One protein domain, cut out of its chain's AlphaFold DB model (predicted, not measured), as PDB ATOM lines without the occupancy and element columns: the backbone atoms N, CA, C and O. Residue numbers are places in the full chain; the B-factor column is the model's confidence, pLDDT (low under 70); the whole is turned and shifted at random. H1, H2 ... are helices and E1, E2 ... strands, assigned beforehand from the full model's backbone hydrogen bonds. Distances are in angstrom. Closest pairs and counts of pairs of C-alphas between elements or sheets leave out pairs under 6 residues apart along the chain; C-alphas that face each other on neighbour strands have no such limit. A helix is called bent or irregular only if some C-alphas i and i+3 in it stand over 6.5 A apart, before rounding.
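Overview. This is residues 177 to 313 of the 321 residues of the protein "RNA-binding KH domain-containing protein isoform 1" of Hibiscus syriacus (UniProt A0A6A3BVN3). A chunky body of short helices has one long helix, H11, sticking out of it as a free arm with residues 298 to 313, at the end away from H1. In the body, H2, H3 and H4 make one end and the hairpin H5 and H6 with H7 the other; H8, H9, H10 and a tiny two-strand sheet lie between. The printed part has 137 residues with eleven named helices and two strands, in the order H1 H2 H3 H4 E1 H5 H6 H7 E2 H8 H9 H10 H11; it is mostly helix, and the sheet E1 - E2 is antiparallel. The whole is only just compact, close to loose, with a radius of gyration of the C-alphas of 16.9 A and spans of 64 by 27 by 20 A.

Along the chain. Find C-alpha 180 at (220.508, 189.707, 150.229), where H1, residues 180 to 183, begins. H2 is residues 186 to 197, 16.3 A long, H3 203 to 212, 14.1 A, and H4 214 to 217. Next come E1, 225 to 227, H5, 228 to 234, H6, 239 to 248, 14.3 A, H7, 250 to 253, and E2, 255 to 257. H8 is residues 258 to 267, 14.7 A, and irregular: C-alphas 259 and 262 are 7.5 A apart. H9 is 271 to 279, H10 282 to 291, 15.5 A, and H11 296 to 311, 22.5 A, ending at C-alpha 311 (198.554, 239.351, 136.145).

Arrangement. H1 and H2 meet only through their link. Residues 193 to 197 of H2 touch H3 at a steep tilt of 60 degrees, closest at the C-alphas of Phe 196 and Val 206, 6.2 A. H2 only just touches H4 and H8, with 3 pairs of C-alphas within 8 A each; the closest are Lys 192 and Leu 217, 6.7 A, and Phe 196 and Pro 262, 7.3 A. Between E1 and E2, look at N 226 and O 256, 2.9 A, within hydrogen-bond range. H5 touches H10, closest at the C-alphas of Ile 231 and Cys 289, 6.6 A. H8 and H9 only just touch, with 3 such pairs, and only at the corner, closest at the C-alphas of Met 265 and His 271, 4.7 A. Every O i to N i+4 pair is within range in H2, H3, H5, H6 and H9, but 4 of 6 in H8, 3 of 6 in H10 and 11 of 12 in H11; H1, H4 and H7 are too short for one.

Size, cuts and confidence. The C-alphas of Lys 178 and Glu 313 are the two farthest apart, 65.0 A. The printed part has no cut, and no link is long. Confidence is low, pLDDT under 70, for instance in residues 177 to 190 and 290 to 306.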
ATOM      1  N   ASN A 177     225.173 190.210 155.512       53.00
ATOM      2  CA  ASN A 177     224.030 190.375 154.611       53.00
ATOM      3  C   ASN A 177     223.932 189.253 153.565       53.00
ATOM      4  O   ASN A 177     223.558 189.484 152.421       53.00
ATOM      5  N   LYS A 178     224.229 188.007 153.956       50.84
ATOM      6  CA  LYS A 178     224.159 186.832 153.063       50.84
ATOM      7  C   LYS A 178     222.761 186.601 152.480       50.84
ATOM      8  O   LYS A 178     222.647 186.123 151.356       50.84
ATOM      9  N   SER A 179     221.707 186.947 153.225       56.00
ATOM     10  CA  SER A 179     220.316 186.804 152.778       56.00
ATOM     11  C   SER A 179     219.990 187.668 151.559       56.00
ATOM     12  O   SER A 179     219.177 187.248 150.746       56.00
ATOM     13  N   LEU A 180     220.672 188.803 151.374       57.50
ATOM     14  CA  LEU A 180     220.508 189.707 150.229       57.50
ATOM     15  C   LEU A 180     220.675 188.969 148.892       57.50
ATOM     16  O   LEU A 180     219.864 189.126 147.984       57.50
ATOM     17  N   PHE A 181     221.690 188.107 148.801       53.47
ATOM     18  CA  PHE A 181     222.000 187.319 147.602       53.47
ATOM     19  C   PHE A 181     221.085 186.096 147.411       53.47
ATOM     20  O   PHE A 181     221.123 185.466 146.359       53.47
ATOM     21  N   LEU A 182     220.274 185.756 148.418       53.06
ATOM     22  CA  LEU A 182     219.263 184.692 148.358       53.06
ATOM     23  C   LEU A 182     217.855 185.252 148.093       53.06
ATOM     24  O   LEU A 182     217.028 184.574 147.492       53.06
ATOM     25  N   GLN A 183     217.580 186.473 148.558       55.12
ATOM     26  CA  GLN A 183     216.275 187.135 148.479       55.12
ATOM     27  C   GLN A 183     216.070 187.880 147.154       55.12
ATOM     28  O   GLN A 183     214.942 187.944 146.668       55.12
ATOM     29  N   HIS A 184     217.140 188.405 146.544       56.56
ATOM     30  CA  HIS A 184     217.064 189.124 145.271       56.56
ATOM     31  C   HIS A 184     217.823 188.373 144.164       56.56
ATOM     32  O   HIS A 184     218.997 188.044 144.347       56.56
ATOM     33  N   PRO A 185     217.209 188.130 142.991       54.31
ATOM     34  CA  PRO A 185     217.900 187.491 141.876       54.31
ATOM     35  C   PRO A 185     218.977 188.417 141.290       54.31
ATOM     36  O   PRO A 185     218.820 189.640 141.285       54.31
ATOM     37  N   GLU A 186     220.040 187.836 140.721       52.81
ATOM     38  CA  GLU A 186     221.215 188.562 140.194       52.81
ATOM     39  C   GLU A 186     220.838 189.750 139.286       52.81
ATOM     40  O   GLU A 186     221.412 190.831 139.391       52.81
ATOM     41  N   VAL A 187     219.817 189.584 138.438       59.91
ATOM     42  CA  VAL A 187     219.328 190.625 137.518       59.91
ATOM     43  C   VAL A 187     218.820 191.890 138.228       59.91
ATOM     44  O   VAL A 187     218.962 192.987 137.688       59.91
ATOM     45  N   VAL A 188     218.263 191.768 139.438       67.94
ATOM     46  CA  VAL A 188     217.847 192.922 140.253       67.94
ATOM     47  C   VAL A 188     219.081 193.628 140.806       67.94
ATOM     48  O   VAL A 188     219.194 194.843 140.659       67.94
ATOM     49  N   LEU A 189     220.042 192.878 141.355       64.50
ATOM     50  CA  LEU A 189     221.295 193.430 141.882       64.50
ATOM     51  C   LEU A 189     222.078 194.192 140.804       64.50
ATOM     52  O   LEU A 189     222.446 195.346 141.016       64.50
ATOM     53  N   VAL A 190     222.262 193.591 139.623       65.81
ATOM     54  CA  VAL A 190     222.963 194.221 138.490       65.81
ATOM     55  C   VAL A 190     222.269 195.514 138.064       65.81
ATOM     56  O   VAL A 190     222.928 196.548 137.992       65.81
ATOM     57  N   ARG A 191     220.940 195.509 137.882       73.88
ATOM     58  CA  ARG A 191     220.180 196.721 137.517       73.88
ATOM     59  C   ARG A 191     220.327 197.849 138.539       73.88
ATOM     60  O   ARG A 191     220.418 199.013 138.154       73.88
ATOM     61  N   LYS A 192     220.367 197.523 139.833       82.38
ATOM     62  CA  LYS A 192     220.553 198.505 140.914       82.38
ATOM     63  C   LYS A 192     221.969 199.076 140.910       82.38
ATOM     64  O   LYS A 192     222.126 200.294 140.980       82.38
ATOM     65  N   ILE A 193     222.983 198.228 140.741       76.56
ATOM     66  CA  ILE A 193     224.378 198.662 140.580       76.56
ATOM     67  C   ILE A 193     224.508 199.581 139.356       76.56
ATOM     68  O   ILE A 193     225.061 200.671 139.471       76.56
ATOM     69  N   GLU A 194     223.946 199.200 138.206       79.75
ATOM     70  CA  GLU A 194     223.947 200.003 136.973       79.75
ATOM     71  C   GLU A 194     223.193 201.333 137.124       79.75
ATOM     72  O   GLU A 194     223.625 202.351 136.580       79.75
ATOM     73  N   TYR A 195     222.090 201.365 137.878       89.88
ATOM     74  CA  TYR A 195     221.402 202.608 138.233       89.88
ATOM     75  C   TYR A 195     222.320 203.566 138.994       89.88
ATOM     76  O   TYR A 195     222.505 204.706 138.568       89.88
ATOM     77  N   PHE A 196     222.961 203.106 140.068       87.75
ATOM     78  CA  PHE A 196     223.826 203.974 140.867       87.75
ATOM     79  C   PHE A 196     225.154 204.318 140.170       87.75
ATOM     80  O   PHE A 196     225.640 205.439 140.300       87.75
ATOM     81  N   CYS A 197     225.692 203.440 139.320       83.62
ATOM     82  CA  CYS A 197     226.864 203.754 138.494       83.62
ATOM     83  C   CYS A 197     226.602 204.886 137.478       83.62
ATOM     84  O   CYS A 197     227.544 205.576 137.083       83.62
ATOM     85  N   ARG A 198     225.344 205.142 137.073       91.38
ATOM     86  CA  ARG A 198     225.008 206.278 136.186       91.38
ATOM     87  C   ARG A 198     225.271 207.650 136.829       91.38
ATOM     88  O   ARG A 198     225.379 208.621 136.082       91.38
ATOM     89  N   PHE A 199     225.448 207.739 138.155       90.75
ATOM     90  CA  PHE A 199     225.917 208.961 138.831       90.75
ATOM     91  C   PHE A 199     227.403 209.267 138.567       90.75
ATOM     92  O   PHE A 199     227.870 210.309 138.998       90.75
ATOM     93  N   SER A 200     228.145 208.412 137.847       85.44
ATOM     94  CA  SER A 200     229.602 208.538 137.628       85.44
ATOM     95  C   SER A 200     230.460 208.430 138.894       85.44
ATOM     96  O   SER A 200     231.640 208.761 138.868       85.44
ATOM     97  N   VAL A 201     229.896 207.882 139.970       82.62
ATOM     98  CA  VAL A 201     230.636 207.526 141.183       82.62
ATOM     99  C   VAL A 201     231.380 206.197 141.033       82.62
ATOM    100  O   VAL A 201     231.078 205.365 140.173       82.62
ATOM    101  N   ARG A 202     232.344 205.991 141.927       74.88
ATOM    102  CA  ARG A 202     233.082 204.742 142.121       74.88
ATOM    103  C   ARG A 202     232.133 203.560 142.382       74.88
ATOM    104  O   ARG A 202     231.251 203.642 143.241       74.88
ATOM    105  N   LYS A 203     232.333 202.433 141.685       65.69
ATOM    106  CA  LYS A 203     231.561 201.178 141.878       65.69
ATOM    107  C   LYS A 203     231.711 200.630 143.298       65.69
ATOM    108  O   LYS A 203     230.840 199.938 143.822       65.69
ATOM    109  N   GLU A 204     232.832 200.984 143.899       64.94
ATOM    110  CA  GLU A 204     233.283 200.719 145.255       64.94
ATOM    111  C   GLU A 204     232.257 201.270 146.258       64.94
ATOM    112  O   GLU A 204     231.776 200.563 147.146       64.94
ATOM    113  N   ASP A 205     231.853 202.526 146.054       75.50
ATOM    114  CA  ASP A 205     230.914 203.239 146.913       75.50
ATOM    115  C   ASP A 205     229.455 202.833 146.641       75.50
ATOM    116  O   ASP A 205     228.651 202.790 147.571       75.50
ATOM    117  N   VAL A 206     229.126 202.419 145.408       78.81
ATOM    118  CA  VAL A 206     227.846 201.754 145.076       78.81
ATOM    119  C   VAL A 206     227.712 200.404 145.786       78.81
ATOM    120  O   VAL A 206     226.653 200.084 146.327       78.81
ATOM    121  N   SER A 207     228.789 199.619 145.812       68.62
ATOM    122  CA  SER A 207     228.819 198.317 146.485       68.62
ATOM    123  C   SER A 207     228.658 198.477 147.997       68.62
ATOM    124  O   SER A 207     227.902 197.732 148.619       68.62
ATOM    125  N   LEU A 208     229.307 199.490 148.585       76.38
ATOM    126  CA  LEU A 208     229.100 199.876 149.983       76.38
ATOM    127  C   LEU A 208     227.652 200.298 150.255       76.38
ATOM    128  O   LEU A 208     227.054 199.763 151.184       76.38
ATOM    129  N   LEU A 209     227.070 201.175 149.432       84.00
ATOM    130  CA  LEU A 209     225.682 201.624 149.577       84.00
ATOM    131  C   LEU A 209     224.697 200.444 149.627       84.00
ATOM    132  O   LEU A 209     223.907 200.351 150.560       84.00
ATOM    133  N   ILE A 210     224.769 199.515 148.670       80.56
ATOM    134  CA  ILE A 210     223.862 198.354 148.619       80.56
ATOM    135  C   ILE A 210     224.076 197.420 149.821       80.56
ATOM    136  O   ILE A 210     223.117 196.871 150.361       80.56
ATOM    137  N   LEU A 211     225.322 197.247 150.268       72.06
ATOM    138  CA  LEU A 211     225.639 196.397 151.416       72.06
ATOM    139  C   LEU A 211     225.322 197.041 152.770       72.06
ATOM    140  O   LEU A 211     225.144 196.305 153.738       72.06
ATOM    141  N   GLN A 212     225.275 198.370 152.869       81.31
ATOM    142  CA  GLN A 212     224.916 199.093 154.095       81.31
ATOM    143  C   GLN A 212     223.410 199.378 154.187       81.31
ATOM    144  O   GLN A 212     222.871 199.369 155.292       81.31
ATOM    145  N   SER A 213     222.746 199.566 153.042       87.94
ATOM    146  CA  SER A 213     221.333 199.935 152.912       87.94
ATOM    147  C   SER A 213     220.602 198.964 151.964       87.94
ATOM    148  O   SER A 213     220.227 199.352 150.851       87.94
ATOM    149  N   PRO A 214     220.416 197.686 152.353       83.50
ATOM    150  CA  PRO A 214     219.849 196.649 151.487       83.50
ATOM    151  C   PRO A 214     218.421 196.956 151.007       83.50
ATOM    152  O   PRO A 214     218.052 196.534 149.913       83.50
ATOM    153  N   GLU A 215     217.643 197.751 151.754       88.00
ATOM    154  CA  GLU A 215     216.283 198.165 151.364       88.00
ATOM    155  C   GLU A 215     216.229 198.932 150.027       88.00
ATOM    156  O   GLU A 215     215.185 199.006 149.381       88.00
ATOM    157  N   ILE A 216     217.363 199.466 149.556       90.38
ATOM    158  CA  ILE A 216     217.457 200.166 148.269       90.38
ATOM    159  C   ILE A 216     217.172 199.244 147.070       90.38
ATOM    160  O   ILE A 216     216.873 199.715 145.965       90.38
ATOM    161  N   LEU A 217     217.238 197.924 147.275       86.25
ATOM    162  CA  LEU A 217     216.886 196.906 146.289       86.25
ATOM    163  C   LEU A 217     215.370 196.826 146.045       86.25
ATOM    164  O   LEU A 217     214.971 196.554 144.912       86.25
ATOM    165  N   ASP A 218     214.540 197.200 147.021       90.12
ATOM    166  CA  ASP A 218     213.073 197.142 146.921       90.12
ATOM    167  C   ASP A 218     212.448 198.375 146.240       90.12
ATOM    168  O   ASP A 218     211.320 198.319 145.757       90.12
ATOM    169  N   PHE A 219     213.171 199.498 146.155       92.00
ATOM    170  CA  PHE A 219     212.632 200.748 145.593       92.00
ATOM    171  C   PHE A 219     212.400 200.670 144.072       92.00
ATOM    172  O   PHE A 219     213.252 200.158 143.343       92.00
ATOM    173  N   ASP A 220     211.333 201.271 143.540       90.56
ATOM    174  CA  ASP A 220     211.239 201.470 142.088       90.56
ATOM    175  C   ASP A 220     212.092 202.674 141.662       90.56
ATOM    176  O   ASP A 220     211.786 203.827 141.965       90.56
ATOM    177  N   LEU A 221     213.196 202.388 140.968       92.31
ATOM    178  CA  LEU A 221     214.154 203.386 140.487       92.31
ATOM    179  C   LEU A 221     214.016 203.668 138.981       92.31
ATOM    180  O   LEU A 221     214.782 204.460 138.441       92.31
ATOM    181  N   GLU A 222     213.049 203.056 138.292       88.19
ATOM    182  CA  GLU A 222     212.914 203.160 136.832       88.19
ATOM    183  C   GLU A 222     211.573 203.797 136.420       88.19
ATOM    184  O   GLU A 222     211.554 204.759 135.642       88.19
ATOM    185  N   THR A 223     210.447 203.319 136.961       89.12
ATOM    186  CA  THR A 223     209.098 203.735 136.527       89.12
ATOM    187  C   THR A 223     208.663 205.142 136.976       89.12
ATOM    188  O   THR A 223     208.049 205.843 136.155       89.12
ATOM    189  N   PRO A 224     208.912 205.585 138.229       89.12
ATOM    190  CA  PRO A 224     208.275 206.777 138.784       89.12
ATOM    191  C   PRO A 224     208.610 208.074 138.048       89.12
ATOM    192  O   PRO A 224     209.666 208.221 137.426       89.12
ATOM    193  N   VAL A 225     207.689 209.035 138.134       86.00
ATOM    194  CA  VAL A 225     207.898 210.409 137.670       86.00
ATOM    195  C   VAL A 225     208.142 211.288 138.888       86.00
ATOM    196  O   VAL A 225     207.318 211.348 139.792       86.00
ATOM    197  N   ILE A 226     209.276 211.972 138.885       87.06
ATOM    198  CA  ILE A 226     209.811 212.764 139.993       87.06
ATOM    199  C   ILE A 226     209.871 214.245 139.614       87.06
ATOM    200  O   ILE A 226     210.070 214.577 138.447       87.06
ATOM    201  N   SER A 227     209.751 215.144 140.593       87.44
ATOM    202  CA  SER A 227     210.143 216.552 140.429       87.44
ATOM    203  C   SER A 227     211.579 216.727 140.908       87.44
ATOM    204  O   SER A 227     211.895 216.433 142.064       87.44
ATOM    205  N   VAL A 228     212.449 217.228 140.030       90.69
ATOM    206  CA  VAL A 228     213.868 217.433 140.355       90.69
ATOM    207  C   VAL A 228     214.013 218.507 141.438       90.69
ATOM    208  O   VAL A 228     214.729 218.283 142.412       90.69
ATOM    209  N   MET A 229     213.256 219.609 141.361       88.62
ATOM    210  CA  MET A 229     213.215 220.624 142.427       88.62
ATOM    211  C   MET A 229     212.811 220.038 143.793       88.62
ATOM    212  O   MET A 229     213.427 220.370 144.810       88.62
ATOM    213  N   ARG A 230     211.811 219.142 143.842       86.50
ATOM    214  CA  ARG A 230     211.428 218.476 145.103       86.50
ATOM    215  C   ARG A 230     212.525 217.569 145.630       86.50
ATOM    216  O   ARG A 230     212.800 217.642 146.821       86.50
ATOM    217  N   ILE A 231     213.191 216.792 144.776       91.94
ATOM    218  CA  ILE A 231     214.339 215.974 145.191       91.94
ATOM    219  C   ILE A 231     215.439 216.849 145.800       91.94
ATOM    220  O   ILE A 231     215.879 216.572 146.912       91.94
ATOM    221  N   LEU A 232     215.826 217.947 145.142       93.44
ATOM    222  CA  LEU A 232     216.838 218.864 145.682       93.44
ATOM    223  C   LEU A 232     216.421 219.447 147.043       93.44
ATOM    224  O   LEU A 232     217.246 219.546 147.948       93.44
ATOM    225  N   LYS A 233     215.138 219.787 147.220       91.06
ATOM    226  CA  LYS A 233     214.597 220.255 148.507       91.06
ATOM    227  C   LYS A 233     214.588 219.154 149.578       91.06
ATOM    228  O   LYS A 233     214.961 219.430 150.714       91.06
ATOM    229  N   HIS A 234     214.169 217.934 149.236       91.06
ATOM    230  CA  HIS A 234     214.087 216.791 150.158       91.06
ATOM    231  C   HIS A 234     215.478 216.370 150.649       91.06
ATOM    232  O   HIS A 234     215.661 216.138 151.838       91.06
ATOM    233  N   PHE A 235     216.478 216.371 149.764       94.06
ATOM    234  CA  PHE A 235     217.886 216.107 150.092       94.06
ATOM    235  C   PHE A 235     218.611 217.323 150.716       94.06
ATOM    236  O   PHE A 235     219.840 217.352 150.798       94.06
ATOM    237  N   ALA A 236     217.849 218.319 151.183       93.75
ATOM    238  CA  ALA A 236     218.320 219.501 151.900       93.75
ATOM    239  C   ALA A 236     219.373 220.344 151.150       93.75
ATOM    240  O   ALA A 236     220.301 220.879 151.763       93.75
ATOM    241  N   LEU A 237     219.226 220.514 149.829       95.00
ATOM    242  CA  LEU A 237     219.951 221.564 149.110       95.00
ATOM    243  C   LEU A 237     219.423 222.940 149.553       95.00
ATOM    244  O   LEU A 237     218.206 223.151 149.654       95.00
ATOM    245  N   SER A 238     220.333 223.883 149.812       95.00
ATOM    246  CA  SER A 238     219.983 225.215 150.321       95.00
ATOM    247  C   SER A 238     219.060 225.982 149.360       95.00
ATOM    248  O   SER A 238     218.934 225.629 148.182       95.00
ATOM    249  N   ALA A 239     218.353 226.997 149.864       93.31
ATOM    250  CA  ALA A 239     217.458 227.798 149.026       93.31
ATOM    251  C   ALA A 239     218.250 228.562 147.957       93.31
ATOM    252  O   ALA A 239     217.907 228.506 146.782       93.31
ATOM    253  N   GLU A 240     219.377 229.148 148.350       95.31
ATOM    254  CA  GLU A 240     220.283 229.926 147.507       95.31
ATOM    255  C   GLU A 240     220.815 229.085 146.337       95.31
ATOM    256  O   GLU A 240     220.773 229.519 145.185       95.31
ATOM    257  N   ASN A 241     221.240 227.845 146.612       94.44
ATOM    258  CA  ASN A 241     221.718 226.920 145.583       94.44
ATOM    259  C   ASN A 241     220.585 226.462 144.649       94.44
ATOM    260  O   ASN A 241     220.794 226.347 143.441       94.44
ATOM    261  N   ARG A 242     219.376 226.223 145.177       93.56
ATOM    262  CA  ARG A 242     218.202 225.879 144.351       93.56
ATOM    263  C   ARG A 242     217.772 227.044 143.456       93.56
ATOM    264  O   ARG A 242     217.443 226.807 142.297       93.56
ATOM    265  N   ASP A 243     217.840 228.276 143.951       92.00
ATOM    266  CA  ASP A 243     217.504 229.487 143.197       92.00
ATOM    267  C   ASP A 243     218.561 229.822 142.132       92.00
ATOM    268  O   ASP A 243     218.214 230.297 141.048       92.00
ATOM    269  N   ALA A 244     219.844 229.548 142.400       94.50
ATOM    270  CA  ALA A 244     220.910 229.642 141.401       94.50
ATOM    271  C   ALA A 244     220.675 228.647 140.250       94.50
ATOM    272  O   ALA A 244     220.589 229.054 139.090       94.50
ATOM    273  N   ILE A 245     220.439 227.370 140.575       92.88
ATOM    274  CA  ILE A 245     220.111 226.330 139.586       92.88
ATOM    275  C   ILE A 245     218.825 226.675 138.819       92.88
ATOM    276  O   ILE A 245     218.739 226.400 137.625       92.88
ATOM    277  N   ALA A 246     217.834 227.307 139.455       90.19
ATOM    278  CA  ALA A 246     216.603 227.724 138.782       90.19
ATOM    279  C   ALA A 246     216.799 228.842 137.753       90.19
ATOM    280  O   ALA A 246     216.044 228.905 136.782       90.19
ATOM    281  N   LYS A 247     217.815 229.689 137.933       90.44
ATOM    282  CA  LYS A 247     218.196 230.723 136.961       90.44
ATOM    283  C   LYS A 247     219.045 230.153 135.824       90.44
ATOM    284  O   LYS A 247     218.854 230.547 134.681       90.44
ATOM    285  N   GLU A 248     219.958 229.234 136.132       92.00
ATOM    286  CA  GLU A 248     220.922 228.683 135.169       92.00
ATOM    287  C   GLU A 248     220.341 227.524 134.335       92.00
ATOM    288  O   GLU A 248     220.525 227.471 133.118       92.00
ATOM    289  N   TYR A 249     219.564 226.634 134.963       88.88
ATOM    290  CA  TYR A 249     219.005 225.414 134.362       88.88
ATOM    291  C   TYR A 249     217.478 225.279 134.573       88.88
ATOM    292  O   TYR A 249     217.011 224.233 135.041       88.88
ATOM    293  N   PRO A 250     216.651 226.280 134.199       80.00
ATOM    294  CA  PRO A 250     215.209 226.290 134.489       80.00
ATOM    295  C   PRO A 250     214.463 225.049 133.969       80.00
ATOM    296  O   PRO A 250     213.539 224.556 134.615       80.00
ATOM    297  N   TYR A 251     214.887 224.493 132.830       81.00
ATOM    298  CA  TYR A 251     214.274 223.308 132.220       81.00
ATOM    299  C   TYR A 251     214.623 221.986 132.929       81.00
ATOM    300  O   TYR A 251     213.876 221.015 132.808       81.00
ATOM    301  N   ALA A 252     215.726 221.926 133.681       79.56
ATOM    302  CA  ALA A 252     216.186 220.700 134.342       79.56
ATOM    303  C   ALA A 252     215.395 220.368 135.621       79.56
ATOM    304  O   ALA A 252     215.383 219.221 136.063       79.56
ATOM    305  N   LEU A 253     214.721 221.360 136.210       84.44
ATOM    306  CA  LEU A 253     214.060 221.264 137.518       84.44
ATOM    307  C   LEU A 253     212.650 220.654 137.493       84.44
ATOM    308  O   LEU A 253     212.072 220.393 138.554       84.44
ATOM    309  N   GLY A 254     212.102 220.445 136.294       81.19
ATOM    310  CA  GLY A 254     210.745 219.958 136.071       81.19
ATOM    311  C   GLY A 254     210.534 218.476 136.401       81.19
ATOM    312  O   GLY A 254     211.240 217.863 137.210       81.19
ATOM    313  N   ARG A 255     209.516 217.890 135.765       86.31
ATOM    314  CA  ARG A 255     209.216 216.457 135.879       86.31
ATOM    315  C   ARG A 255     210.231 215.640 135.086       86.31
ATOM    316  O   ARG A 255     210.508 215.951 133.930       86.31
ATOM    317  N   ASN A 256     210.744 214.572 135.682       88.50
ATOM    318  CA  ASN A 256     211.656 213.639 135.033       88.50
ATOM    319  C   ASN A 256     211.317 212.188 135.395       88.50
ATOM    320  O   ASN A 256     210.543 211.941 136.319       88.50
ATOM    321  N   LYS A 257     211.885 211.219 134.677       91.31
ATOM    322  CA  LYS A 257     211.796 209.804 135.069       91.31
ATOM    323  C   LYS A 257     212.848 209.497 136.129       91.31
ATOM    324  O   LYS A 257     213.978 209.967 136.003       91.31
ATOM    325  N   MET A 258     212.503 208.671 137.116       92.50
ATOM    326  CA  MET A 258     213.447 208.211 138.143       92.50
ATOM    327  C   MET A 258     214.685 207.565 137.498       92.50
ATOM    328  O   MET A 258     215.806 207.943 137.826       92.50
ATOM    329  N   ALA A 259     214.485 206.768 136.440       93.00
ATOM    330  CA  ALA A 259     215.533 206.206 135.577       93.00
ATOM    331  C   ALA A 259     216.608 207.212 135.105       93.00
ATOM    332  O   ALA A 259     217.756 206.845 134.844       93.00
ATOM    333  N   ASN A 260     216.235 208.486 134.945       94.25
ATOM    334  CA  ASN A 260     217.086 209.545 134.411       94.25
ATOM    335  C   ASN A 260     217.631 210.492 135.499       94.25
ATOM    336  O   ASN A 260     218.462 211.349 135.196       94.25
ATOM    337  N   LEU A 261     217.233 210.314 136.766       95.81
ATOM    338  CA  LEU A 261     217.743 211.080 137.910       95.81
ATOM    339  C   LEU A 261     219.285 211.151 137.967       95.81
ATOM    340  O   LEU A 261     219.796 212.255 138.174       95.81
ATOM    341  N   PRO A 262     220.049 210.064 137.721       96.19
ATOM    342  CA  PRO A 262     221.509 210.139 137.757       96.19
ATOM    343  C   PRO A 262     222.092 211.086 136.700       96.19
ATOM    344  O   PRO A 262     223.025 211.840 136.977       96.19
ATOM    345  N   ASN A 263     221.504 211.104 135.500       95.12
ATOM    346  CA  ASN A 263     221.938 211.981 134.412       95.12
ATOM    347  C   ASN A 263     221.588 213.446 134.701       95.12
ATOM    348  O   ASN A 263     222.392 214.327 134.408       95.12
ATOM    349  N   VAL A 264     220.427 213.711 135.312       95.12
ATOM    350  CA  VAL A 264     220.044 215.067 135.738       95.12
ATOM    351  C   VAL A 264     221.003 215.588 136.808       95.12
ATOM    352  O   VAL A 264     221.510 216.698 136.673       95.12
ATOM    353  N   MET A 265     221.325 214.790 137.831       97.25
ATOM    354  CA  MET A 265     222.269 215.219 138.874       97.25
ATOM    355  C   MET A 265     223.684 215.433 138.326       97.25
ATOM    356  O   MET A 265     224.390 216.323 138.797       97.25
ATOM    357  N   ARG A 266     224.092 214.694 137.289       95.38
ATOM    358  CA  ARG A 266     225.335 214.976 136.554       95.38
ATOM    359  C   ARG A 266     225.264 216.272 135.749       95.38
ATOM    360  O   ARG A 266     226.200 217.058 135.826       95.38
ATOM    361  N   ALA A 267     224.167 216.524 135.035       93.56
ATOM    362  CA  ALA A 267     223.971 217.756 134.265       93.56
ATOM    363  C   ALA A 267     223.939 219.017 135.148       93.56
ATOM    364  O   ALA A 267     224.420 220.062 134.729       93.56
ATOM    365  N   LEU A 268     223.430 218.903 136.379       94.62
ATOM    366  CA  LEU A 268     223.447 219.966 137.394       94.62
ATOM    367  C   LEU A 268     224.769 220.060 138.181       94.62
ATOM    368  O   LEU A 268     224.867 220.857 139.108       94.62
ATOM    369  N   ASN A 269     225.763 219.221 137.870       94.50
ATOM    370  CA  ASN A 269     227.010 219.068 138.626       94.50
ATOM    371  C   ASN A 269     226.822 218.797 140.144       94.50
ATOM    372  O   ASN A 269     227.635 219.194 140.971       94.50
ATOM    373  N   LEU A 270     225.750 218.085 140.508       96.56
ATOM    374  CA  LEU A 270     225.394 217.705 141.884       96.56
ATOM    375  C   LEU A 270     225.573 216.206 142.179       96.56
ATOM    376  O   LEU A 270     225.217 215.744 143.258       96.56
ATOM    377  N   HIS A 271     226.078 215.428 141.222       95.88
ATOM    378  CA  HIS A 271     226.105 213.966 141.277       95.88
ATOM    379  C   HIS A 271     226.866 213.374 142.473       95.88
ATOM    380  O   HIS A 271     226.319 212.483 143.120       95.88
ATOM    381  N   GLU A 272     228.060 213.879 142.802       94.62
ATOM    382  CA  GLU A 272     228.819 213.436 143.983       94.62
ATOM    383  C   GLU A 272     228.070 213.790 145.276       94.62
ATOM    384  O   GLU A 272     227.687 212.896 146.025       94.62
ATOM    385  N   TRP A 273     227.733 215.073 145.468       96.75
ATOM    386  CA  TRP A 273     226.957 215.564 146.619       96.75
ATOM    387  C   TRP A 273     225.670 214.761 146.856       96.75
ATOM    388  O   TRP A 273     225.354 214.386 147.986       96.75
ATOM    389  N   PHE A 274     224.915 214.488 145.791       97.75
ATOM    390  CA  PHE A 274     223.654 213.763 145.881       97.75
ATOM    391  C   PHE A 274     223.867 212.289 146.239       97.75
ATOM    392  O   PHE A 274     223.122 211.739 147.052       97.75
ATOM    393  N   PHE A 275     224.892 211.652 145.668       96.56
ATOM    394  CA  PHE A 275     225.226 210.268 145.981       96.56
ATOM    395  C   PHE A 275     225.737 210.107 147.421       96.56
ATOM    396  O   PHE A 275     225.294 209.194 148.120       96.56
ATOM    397  N   ASP A 276     226.577 211.023 147.902       95.44
ATOM    398  CA  ASP A 276     227.035 211.028 149.294       95.44
ATOM    399  C   ASP A 276     225.859 211.194 150.264       95.44
ATOM    400  O   ASP A 276     225.746 210.441 151.230       95.44
ATOM    401  N   ARG A 277     224.886 212.067 149.961       95.94
ATOM    402  CA  ARG A 277     223.653 212.153 150.763       95.94
ATOM    403  C   ARG A 277     222.877 210.835 150.810       95.94
ATOM    404  O   ARG A 277     222.378 210.489 151.882       95.94
ATOM    405  N   ILE A 278     222.766 210.101 149.700       95.56
ATOM    406  CA  ILE A 278     222.134 208.766 149.675       95.56
ATOM    407  C   ILE A 278     222.901 207.798 150.592       95.56
ATOM    408  O   ILE A 278     222.278 207.089 151.384       95.56
ATOM    409  N   LYS A 279     224.236 207.793 150.499       91.12
ATOM    410  CA  LYS A 279     225.150 206.936 151.270       91.12
ATOM    411  C   LYS A 279     225.122 207.229 152.774       91.12
ATOM    412  O   LYS A 279     225.124 206.294 153.570       91.12
ATOM    413  N   ASP A 280     224.983 208.496 153.156       91.56
ATOM    414  CA  ASP A 280     224.875 208.975 154.543       91.56
ATOM    415  C   ASP A 280     223.479 208.737 155.170       91.56
ATOM    416  O   ASP A 280     223.006 209.503 156.010       91.56
ATOM    417  N   GLY A 281     222.786 207.671 154.755       89.56
ATOM    418  CA  GLY A 281     221.522 207.214 155.342       89.56
ATOM    419  C   GLY A 281     220.247 207.868 154.798       89.56
ATOM    420  O   GLY A 281     219.152 207.463 155.192       89.56
ATOM    421  N   ASN A 282     220.339 208.827 153.867       93.56
ATOM    422  CA  ASN A 282     219.152 209.461 153.267       93.56
ATOM    423  C   ASN A 282     218.576 208.667 152.080       93.56
ATOM    424  O   ASN A 282     217.683 209.154 151.386       93.56
ATOM    425  N   HIS A 283     219.039 207.436 151.837       93.25
ATOM    426  CA  HIS A 283     218.549 206.569 150.757       93.25
ATOM    427  C   HIS A 283     217.027 206.386 150.769       93.25
ATOM    428  O   HIS A 283     216.426 206.322 149.701       93.25
ATOM    429  N   ARG A 284     216.384 206.370 151.945       91.50
ATOM    430  CA  ARG A 284     214.919 206.226 152.075       91.50
ATOM    431  C   ARG A 284     214.134 207.364 151.421       91.50
ATOM    432  O   ARG A 284     213.062 207.109 150.881       91.50
ATOM    433  N   LEU A 285     214.713 208.566 151.334       90.25
ATOM    434  CA  LEU A 285     214.096 209.692 150.628       90.25
ATOM    435  C   LEU A 285     213.877 209.396 149.136       90.25
ATOM    436  O   LEU A 285     213.006 210.010 148.522       90.25
ATOM    437  N   LEU A 286     214.623 208.451 148.541       89.88
ATOM    438  CA  LEU A 286     214.376 207.993 147.171       89.88
ATOM    439  C   LEU A 286     212.999 207.332 147.037       89.88
ATOM    440  O   LEU A 286     212.354 207.539 146.015       89.88
ATOM    441  N   ALA A 287     212.530 206.598 148.051       86.00
ATOM    442  CA  ALA A 287     211.183 206.028 148.063       86.00
ATOM    443  C   ALA A 287     210.127 207.126 148.280       86.00
ATOM    444  O   ALA A 287     209.189 207.239 147.488       86.00
ATOM    445  N   ASP A 288     210.325 208.011 149.262       80.12
ATOM    446  CA  ASP A 288     209.391 209.110 149.570       80.12
ATOM    447  C   ASP A 288     209.185 210.068 148.381       80.12
ATOM    448  O   ASP A 288     208.090 210.592 148.162       80.12
ATOM    449  N   CYS A 289     210.218 210.266 147.555       70.56
ATOM    450  CA  CYS A 289     210.129 211.060 146.325       70.56
ATOM    451  C   CYS A 289     209.283 210.408 145.216       70.56
ATOM    452  O   CYS A 289     208.924 211.101 144.265       70.56
ATOM    453  N   THR A 290     208.951 209.118 145.327       63.78
ATOM    454  CA  THR A 290     208.075 208.391 144.385       63.78
ATOM    455  C   THR A 290     206.635 208.259 144.889       63.78
ATOM    456  O   THR A 290     205.717 208.169 144.080       63.78
ATOM    457  N   LEU A 291     206.434 208.312 146.213       58.19
ATOM    458  CA  LEU A 291     205.124 208.292 146.880       58.19
ATOM    459  C   LEU A 291     204.419 209.660 146.891       58.19
ATOM    460  O   LEU A 291     203.228 209.746 147.171       58.19
ATOM    461  N   GLY A 292     205.160 210.737 146.630       54.59
ATOM    462  CA  GLY A 292     204.656 212.102 146.692       54.59
ATOM    463  C   GLY A 292     203.599 212.413 145.631       54.59
ATOM    464  O   GLY A 292     203.913 212.426 144.444       54.59
ATOM    465  N   ASP A 293     202.394 212.756 146.087       51.53
ATOM    466  CA  ASP A 293     201.203 212.984 145.265       51.53
ATOM    467  C   ASP A 293     201.469 213.821 143.998       51.53
ATOM    468  O   ASP A 293     201.858 214.993 144.052       51.53
ATOM    469  N   VAL A 294     201.275 213.196 142.831       51.38
ATOM    470  CA  VAL A 294     201.582 213.771 141.506       51.38
ATOM    471  C   VAL A 294     200.572 214.864 141.108       51.38
ATOM    472  O   VAL A 294     200.828 215.639 140.173       51.38
ATOM    473  N   TYR A 295     199.444 214.929 141.824       49.38
ATOM    474  CA  TYR A 295     198.295 215.783 141.540       49.38
ATOM    475  C   TYR A 295     198.322 217.129 142.277       49.38
ATOM    476  O   TYR A 295     198.217 218.154 141.607       49.38
ATOM    477  N   GLU A 296     198.515 217.164 143.599       52.25
ATOM    478  CA  GLU A 296     198.477 218.416 144.390       52.25
ATOM    479  C   GLU A 296     199.450 219.485 143.856       52.25
ATOM    480  O   GLU A 296     199.051 220.603 143.520       52.25
ATOM    481  N   ASP A 297     200.719 219.122 143.641       52.16
ATOM    482  CA  ASP A 297     201.712 220.063 143.104       52.16
ATOM    483  C   ASP A 297     201.496 220.402 141.619       52.16
ATOM    484  O   ASP A 297     201.949 221.455 141.173       52.16
ATOM    485  N   PHE A 298     200.801 219.557 140.838       51.19
ATOM    486  CA  PHE A 298     200.413 219.931 139.469       51.19
ATOM    487  C   PHE A 298     199.455 221.113 139.504       51.19
ATOM    488  O   PHE A 298     199.682 222.112 138.824       51.19
ATOM    489  N   TYR A 299     198.408 221.010 140.324       55.38
ATOM    490  CA  TYR A 299     197.423 222.072 140.470       55.38
ATOM    491  C   TYR A 299     198.013 223.325 141.101       55.38
ATOM    492  O   TYR A 299     197.536 224.413 140.792       55.38
ATOM    493  N   LYS A 300     199.044 223.205 141.945       59.81
ATOM    494  CA  LYS A 300     199.720 224.370 142.516       59.81
ATOM    495  C   LYS A 300     200.633 225.083 141.516       59.81
ATOM    496  O   LYS A 300     200.408 226.256 141.259       59.81
ATOM    497  N   ASP A 301     201.582 224.396 140.880       58.12
ATOM    498  CA  ASP A 301     202.500 225.039 139.917       58.12
ATOM    499  C   ASP A 301     201.763 225.535 138.654       58.12
ATOM    500  O   ASP A 301     202.077 226.598 138.113       58.12
ATOM    501  N   PHE A 302     200.713 224.820 138.221       58.19
ATOM    502  CA  PHE A 302     199.825 225.291 137.155       58.19
ATOM    503  C   PHE A 302     199.046 226.544 137.575       58.19
ATOM    504  O   PHE A 302     198.984 227.491 136.796       58.19
ATOM    505  N   ARG A 303     198.494 226.587 138.797       64.12
ATOM    506  CA  ARG A 303     197.794 227.766 139.336       64.12
ATOM    507  C   ARG A 303     198.738 228.956 139.477       64.12
ATOM    508  O   ARG A 303     198.442 230.004 138.921       64.12
ATOM    509  N   ASP A 304     199.906 228.776 140.087       66.94
ATOM    510  CA  ASP A 304     200.905 229.833 140.280       66.94
ATOM    511  C   ASP A 304     201.450 230.376 138.938       66.94
ATOM    512  O   ASP A 304     201.907 231.521 138.862       66.94
ATOM    513  N   ARG A 305     201.448 229.577 137.856       64.31
ATOM    514  CA  ARG A 305     201.722 230.061 136.486       64.31
ATOM    515  C   ARG A 305     200.515 230.740 135.846       64.31
ATOM    516  O   ARG A 305     200.690 231.763 135.195       64.31
ATOM    517  N   PHE A 306     199.319 230.186 136.008       66.38
ATOM    518  CA  PHE A 306     198.090 230.730 135.436       66.38
ATOM    519  C   PHE A 306     197.745 232.096 136.044       66.38
ATOM    520  O   PHE A 306     197.436 233.026 135.307       66.38
ATOM    521  N   GLU A 307     197.903 232.254 137.359       71.31
ATOM    522  CA  GLU A 307     197.764 233.532 138.067       71.31
ATOM    523  C   GLU A 307     198.798 234.557 137.576       71.31
ATOM    524  O   GLU A 307     198.434 235.696 137.304       71.31
ATOM    525  N   ARG A 308     200.060 234.160 137.344       69.12
ATOM    526  CA  ARG A 308     201.063 235.046 136.718       69.12
ATOM    527  C   ARG A 308     200.672 235.483 135.304       69.12
ATOM    528  O   ARG A 308     200.782 236.662 135.000       69.12
ATOM    529  N   ILE A 309     200.153 234.573 134.480       71.94
ATOM    530  CA  ILE A 309     199.669 234.889 133.124       71.94
ATOM    531  C   ILE A 309     198.419 235.790 133.159       71.94
ATOM    532  O   ILE A 309     198.227 236.584 132.247       71.94
ATOM    533  N   GLN A 310     197.577 235.710 134.196       66.12
ATOM    534  CA  GLN A 310     196.449 236.638 134.370       66.12
ATOM    535  C   GLN A 310     196.856 238.007 134.937       66.12
ATOM    536  O   GLN A 310     196.144 238.982 134.710       66.12
ATOM    537  N   LEU A 311     197.978 238.091 135.657       63.59
ATOM    538  CA  LEU A 311     198.554 239.351 136.145       63.59
ATOM    539  C   LEU A 311     199.381 240.079 135.069       63.59
ATOM    540  O   LEU A 311     199.522 241.299 135.125       63.59
ATOM    541  N   GLU A 312     199.899 239.354 134.077       57.75
ATOM    542  CA  GLU A 312     200.457 239.917 132.846       57.75
ATOM    543  C   GLU A 312     199.318 240.317 131.886       57.75
ATOM    544  O   GLU A 312     198.975 239.586 130.955       57.75
ATOM    545  N   GLU A 313     198.715 241.494 132.109       56.50
ATOM    546  CA  GLU A 313     197.738 242.064 131.167       56.50
ATOM    547  C   GLU A 313     198.308 242.094 129.732       56.50
ATOM    548  O   GLU A 313     199.449 242.524 129.518       56.50
TER     549      GLU A 313